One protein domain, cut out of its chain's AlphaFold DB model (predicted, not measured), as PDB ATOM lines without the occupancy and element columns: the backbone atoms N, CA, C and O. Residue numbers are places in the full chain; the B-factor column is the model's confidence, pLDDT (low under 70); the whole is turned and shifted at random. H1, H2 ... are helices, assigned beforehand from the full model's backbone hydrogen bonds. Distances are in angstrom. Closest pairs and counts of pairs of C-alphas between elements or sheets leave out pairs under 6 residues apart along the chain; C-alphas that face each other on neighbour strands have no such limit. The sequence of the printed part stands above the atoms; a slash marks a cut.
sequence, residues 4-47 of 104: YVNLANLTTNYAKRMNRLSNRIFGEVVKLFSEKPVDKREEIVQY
ATOM      1  N   TYR A   4     161.463 183.423 170.840       76.44
ATOM      2  CA  TYR A   4     161.145 182.015 170.577       76.44
ATOM      3  C   TYR A   4     160.006 181.822 169.568       76.44
ATOM      4  O   TYR A   4     160.064 180.905 168.754       76.44
ATOM      5  N   VAL A   5     159.014 182.718 169.562       81.19
ATOM      6  CA  VAL A   5     157.892 182.673 168.604       81.19
ATOM      7  C   VAL A   5     158.399 182.907 167.181       81.19
ATOM      8  O   VAL A   5     158.015 182.206 166.251       81.19
ATOM      9  N   ASN A   6     159.344 183.835 167.020       83.62
ATOM     10  CA  ASN A   6     159.983 184.089 165.730       83.62
ATOM     11  C   ASN A   6     160.794 182.873 165.246       83.62
ATOM     12  O   ASN A   6     160.823 182.598 164.050       83.62
ATOM     13  N   LEU A   7     161.410 182.120 166.169       82.31
ATOM     14  CA  LEU A   7     162.197 180.919 165.868       82.31
ATOM     15  C   LEU A   7     161.339 179.741 165.388       82.31
ATOM     16  O   LEU A   7     161.781 178.982 164.531       82.31
ATOM     17  N   ALA A   8     160.111 179.619 165.898       82.31
ATOM     18  CA  ALA A   8     159.152 178.595 165.484       82.31
ATOM     19  C   ALA A   8     158.649 178.790 164.038       82.31
ATOM     20  O   ALA A   8     158.325 177.812 163.364       82.31
ATOM     21  N   ASN A   9     158.637 180.036 163.548       85.62
ATOM     22  CA  ASN A   9     158.178 180.400 162.200       85.62
ATOM     23  C   ASN A   9     159.265 180.270 161.111       85.62
ATOM     24  O   ASN A   9     158.974 180.419 159.925       85.62
ATOM     25  N   LEU A  10     160.520 180.004 161.487       90.00
ATOM     26  CA  LEU A  10     161.633 179.818 160.552       90.00
ATOM     27  C   LEU A  10     161.568 178.444 159.859       90.00
ATOM     28  O   LEU A  10     161.161 177.443 160.440       90.00
ATOM     29  N   THR A  11     162.053 178.359 158.617       89.56
ATOM     30  CA  THR A  11     162.037 177.117 157.814       89.56
ATOM     31  C   THR A  11     163.238 176.193 158.065       89.56
ATOM     32  O   THR A  11     163.388 175.170 157.386       89.56
ATOM     33  N   THR A  12     164.086 176.514 159.050       93.19
ATOM     34  CA  THR A  12     165.295 175.746 159.385       93.19
ATOM     35  C   THR A  12     164.959 174.346 159.915       93.19
ATOM     36  O   THR A  12     163.913 174.108 160.523       93.19
ATOM     37  N   ASN A  13     165.876 173.388 159.733       92.06
ATOM     38  CA  ASN A  13     165.697 172.021 160.245       92.06
ATOM     39  C   ASN A  13     165.546 171.968 161.775       92.06
ATOM     40  O   ASN A  13     164.816 171.119 162.289       92.06
ATOM     41  N   TYR A  14     166.201 172.878 162.500       90.38
ATOM     42  CA  TYR A  14     166.058 173.002 163.950       90.38
ATOM     43  C   TYR A  14     164.636 173.422 164.347       90.38
ATOM     44  O   TYR A  14     164.011 172.743 165.161       90.38
ATOM     45  N   ALA A  15     164.091 174.468 163.714       91.06
ATOM     46  CA  ALA A  15     162.734 174.951 163.975       91.06
ATOM     47  C   ALA A  15     161.681 173.856 163.730       91.06
ATOM     48  O   ALA A  15     160.828 173.608 164.581       91.06
ATOM     49  N   LYS A  16     161.807 173.096 162.633       90.38
ATOM     50  CA  LYS A  16     160.928 171.947 162.339       90.38
ATOM     51  C   LYS A  16     160.966 170.868 163.431       90.38
ATOM     52  O   LYS A  16     159.922 170.327 163.796       90.38
ATOM     53  N   ARG A  17     162.154 170.546 163.964       91.00
ATOM     54  CA  ARG A  17     162.317 169.565 165.056       91.00
ATOM     55  C   ARG A  17     161.722 170.072 166.369       91.00
ATOM     56  O   ARG A  17     161.060 169.297 167.053       91.00
ATOM     57  N   MET A  18     161.911 171.353 166.684       90.06
ATOM     58  CA  MET A  18     161.318 171.988 167.865       90.06
ATOM     59  C   MET A  18     159.788 172.030 167.792       90.06
ATOM     60  O   MET A  18     159.139 171.638 168.755       90.06
ATOM     61  N   ASN A  19     159.204 172.375 166.639       89.19
ATOM     62  CA  ASN A  19     157.748 172.363 166.448       89.19
ATOM     63  C   ASN A  19     157.168 170.948 166.604       89.19
ATOM     64  O   ASN A  19     156.164 170.753 167.284       89.19
ATOM     65  N   ARG A  20     157.834 169.923 166.051       89.19
ATOM     66  CA  ARG A  20     157.404 168.524 166.222       89.19
ATOM     67  C   ARG A  20     157.477 168.065 167.681       89.19
ATOM     68  O   ARG A  20     156.600 167.328 168.124       89.19
ATOM     69  N   LEU A  21     158.522 168.466 168.409       89.31
ATOM     70  CA  LEU A  21     158.665 168.169 169.833       89.31
ATOM     71  C   LEU A  21     157.560 168.856 170.645       89.31
ATOM     72  O   LEU A  21     156.905 168.184 171.433       89.31
ATOM     73  N   SER A  22     157.305 170.142 170.394       87.19
ATOM     74  CA  SER A  22     156.216 170.904 171.016       87.19
ATOM     75  C   SER A  22     154.866 170.217 170.808       87.19
ATOM     76  O   SER A  22     154.188 169.892 171.777       87.19
ATOM     77  N   ASN A  23     154.528 169.859 169.565       87.69
ATOM     78  CA  ASN A  23     153.271 169.176 169.250       87.69
ATOM     79  C   ASN A  23     153.158 167.797 169.920       87.69
ATOM     80  O   ASN A  23     152.056 167.337 170.196       87.69
ATOM     81  N   ARG A  24     154.285 167.123 170.198       87.56
ATOM     82  CA  ARG A  24     154.304 165.842 170.922       87.56
ATOM     83  C   ARG A  24     154.151 166.022 172.433       87.56
ATOM     84  O   ARG A  24     153.511 165.187 173.058       87.56
ATOM     85  N   ILE A  25     154.749 167.071 172.999       90.75
ATOM     86  CA  ILE A  25     154.653 167.399 174.428       90.75
ATOM     87  C   ILE A  25     153.240 167.883 174.763       90.75
ATOM     88  O   ILE A  25     152.657 167.428 175.741       90.75
ATOM     89  N   PHE A  26     152.684 168.771 173.937       87.50
ATOM     90  CA  PHE A  26     151.397 169.421 174.188       87.50
ATOM     91  C   PHE A  26     150.215 168.777 173.449       87.50
ATOM     92  O   PHE A  26     149.077 169.186 173.644       87.50
ATOM     93  N   GLY A  27     150.453 167.762 172.609       81.31
ATOM     94  CA  GLY A  27     149.388 167.042 171.896       81.31
ATOM     95  C   GLY A  27     148.643 167.883 170.850       81.31
ATOM     96  O   GLY A  27     147.553 167.510 170.416       81.31
ATOM     97  N   GLU A  28     149.210 169.016 170.434       75.62
ATOM     98  CA  GLU A  28     148.637 169.934 169.448       75.62
ATOM     99  C   GLU A  28     148.703 169.320 168.043       75.62
ATOM    100  O   GLU A  28     149.668 169.533 167.306       75.62
ATOM    101  N   VAL A  29     147.715 168.507 167.652       66.06
ATOM    102  CA  VAL A  29     147.761 167.878 166.317       66.06
ATOM    103  C   VAL A  29     146.495 167.944 165.476       66.06
ATOM    104  O   VAL A  29     146.589 167.662 164.286       66.06
ATOM    105  N   VAL A  30     145.336 168.386 165.977       70.88
ATOM    106  CA  VAL A  30     144.143 168.471 165.115       70.88
ATOM    107  C   VAL A  30     143.200 169.608 165.523       70.88
ATOM    108  O   VAL A  30     142.468 169.494 166.499       70.88
ATOM    109  N   LYS A  31     143.146 170.682 164.720       74.12
ATOM    110  CA  LYS A  31     142.151 171.770 164.872       74.12
ATOM    111  C   LYS A  31     140.715 171.317 164.585       74.12
ATOM    112  O   LYS A  31     139.767 171.909 165.072       74.12
ATOM    113  N   LEU A  32     140.534 170.249 163.809       74.00
ATOM    114  CA  LEU A  32     139.201 169.740 163.473       74.00
ATOM    115  C   LEU A  32     138.418 169.269 164.712       74.00
ATOM    116  O   LEU A  32     137.199 169.380 164.742       74.00
ATOM    117  N   PHE A  33     139.117 168.762 165.733       75.81
ATOM    118  CA  PHE A  33     138.513 168.272 166.976       75.81
ATOM    119  C   PHE A  33     138.664 169.246 168.148       75.81
ATOM    120  O   PHE A  33     138.268 168.910 169.262       75.81
ATOM    121  N   SER A  34     139.231 170.438 167.929       83.81
ATOM    122  CA  SER A  34     139.336 171.440 168.996       83.81
ATOM    123  C   SER A  34     137.985 172.069 169.326       83.81
ATOM    124  O   SER A  34     137.783 172.537 170.442       83.81
ATOM    125  N   GLU A  35     137.056 172.075 168.369       84.56
ATOM    126  CA  GLU A  35     135.710 172.610 168.542       84.56
ATOM    127  C   GLU A  35     134.645 171.525 168.390       84.56
ATOM    128  O   GLU A  35     134.821 170.531 167.681       84.56
ATOM    129  N   LYS A  36     133.487 171.746 169.025       86.75
ATOM    130  CA  LYS A  36     132.308 170.922 168.763       86.75
ATOM    131  C   LYS A  36     131.914 171.068 167.280       86.75
ATOM    132  O   LYS A  36     131.857 172.201 166.775       86.75
ATOM    133  N   PRO A  37     131.593 169.954 166.594       91.31
ATOM    134  CA  PRO A  37     131.094 170.007 165.228       91.31
ATOM    135  C   PRO A  37     129.806 170.824 165.186       91.31
ATOM    136  O   PRO A  37     129.035 170.818 166.147       91.31
ATOM    137  N   VAL A  38     129.600 171.517 164.068       90.50
ATOM    138  CA  VAL A  38     128.501 172.464 163.839       90.50
ATOM    139  C   VAL A  38     127.152 171.857 164.244       90.50
ATOM    140  O   VAL A  38     126.458 172.417 165.085       90.50
ATOM    141  N   ASP A  39     126.863 170.633 163.808       91.50
ATOM    142  CA  ASP A  39     125.582 169.957 164.065       91.50
ATOM    143  C   ASP A  39     125.324 169.590 165.532       91.50
ATOM    144  O   ASP A  39     124.211 169.222 165.887       91.50
ATOM    145  N   LYS A  40     126.344 169.640 166.396       91.94
ATOM    146  CA  LYS A  40     126.211 169.362 167.837       91.94
ATOM    147  C   LYS A  40     126.249 170.626 168.688       91.94
ATOM    148  O   LYS A  40     126.187 170.531 169.915       91.94
ATOM    149  N   ARG A  41     126.411 171.798 168.074       93.44
ATOM    150  CA  ARG A  41     126.366 173.073 168.794       93.44
ATOM    151  C   ARG A  41     124.936 173.290 169.276       93.44
ATOM    152  O   ARG A  41     123.988 173.118 168.514       93.44
ATOM    153  N   GLU A  42     124.787 173.645 170.545       92.75
ATOM    154  CA  GLU A  42     123.473 173.801 171.184       92.75
ATOM    155  C   GLU A  42     122.632 174.866 170.478       92.75
ATOM    156  O   GLU A  42     121.451 174.643 170.244       92.75
ATOM    157  N   GLU A  43     123.271 175.945 170.027       93.12
ATOM    158  CA  GLU A  43     122.667 177.014 169.221       93.12
ATOM    159  C   GLU A  43     121.970 176.497 167.954       93.12
ATOM    160  O   GLU A  43     120.947 177.037 167.538       93.12
ATOM    161  N   ILE A  44     122.513 175.442 167.342       93.94
ATOM    162  CA  ILE A  44     122.007 174.869 166.091       93.94
ATOM    163  C   ILE A  44     120.951 173.807 166.388       93.94
ATOM    164  O   ILE A  44     119.864 173.830 165.818       93.94
ATOM    165  N   VAL A  45     121.246 172.892 167.313       94.44
ATOM    166  CA  VAL A  45     120.332 171.795 167.667       94.44
ATOM    167  C   VAL A  45     119.056 172.315 168.325       94.44
ATOM    168  O   VAL A  45     117.967 171.818 168.048       94.44
ATOM    169  N   GLN A  46     119.180 173.304 169.207       94.62
ATOM    170  CA  GLN A  46     118.074 173.860 169.989       94.62
ATOM    171  C   GLN A  46     117.537 175.163 169.390       94.62
ATOM    172  O   GLN A  46     116.915 175.952 170.097       94.62
ATOM    173  N   TYR A  47     117.754 175.380 168.090       95.31
ATOM    174  CA  TYR A  47     117.307 176.587 167.400       95.31
ATOM    175  C   TYR A  47     115.800 176.837 167.573       95.31
ATOM    176  O   TYR A  47     115.375 177.958 167.847       95.31
TER     177      TYR A  47
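This is residues 4 to 47 of the 104 residues of an uncharacterized protein of Trichogramma brassicae (UniProt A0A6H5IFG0). A short helix, H1, and a longer one, H2, meet at a corner to make a small head at one end, and from it a long tail sticks out, residues 30 to 47, with the one-turn helix H3 near its far tip. The tail makes most of the length and touches neither H1 nor H2 with its helix H3. The printed part has 44 residues with three named helices, in the order H1, H2, H3, and no named strand; the class is all helix. The whole is extended, with a radius of gyration of the C-alphas of 16.6 A, and the C-alphas span 49 by 18 by 14 A along their three main axes.

Start at Tyr 4, whose C-alpha stands at (161.145, 182.015, 170.577). Here H1 begins; it holds residues 4 to 8 and measures 6.5 A from first to last C-alpha. Pass residues 9 to 12 and find C-alpha 13 at (165.697, 172.021, 160.245), where H2 begins. H2, residues 13 to 26, is the longest helix with 14 residues, and it runs 20.1 A to C-alpha 26 at (151.397, 169.421, 174.188). Residues 27 to 41 then hold no named element. After them comes H3, residues 42 to 45, 5.1 A long, which ends at C-alpha 45 at (120.332, 171.795, 167.667).

Look first at Ala 8 and Ala 15, the closest C-alphas of H1 and H2, 5.3 A apart. H1 and H2 touch, with 5 pairs of C-alphas within 8 A, and H2 does so with residues 15 to 19 alone. Their centres are 11.4 A apart. H3 is apart from H1 and also apart from H2, with no C-alpha of the one within 8 A of the other. In the backbone of H1 and H2, every pair of O i and N i+4 is within hydrogen-bond range. H3, with four residues, is too short for such a pair, but its one pair of O i and N i+3 is within range.

Look now from end to end: the outline is a rod, and the two C-alphas farthest apart are those of Asn 13 and Tyr 47, at 49.1 A. The first and last printed C-alphas, of Tyr 4 and Tyr 47, are 44.3 A apart. The printed part has no cut. The link from H1 to H2 is tight, with 4 residues, and the link from H2 to H3 is long, with 15. Residues 30 to 47 stand free, of which 42 to 45 belong to H3. The mean pLDDT of the printed part is 86.7, and one residue, Val 29, is under 70.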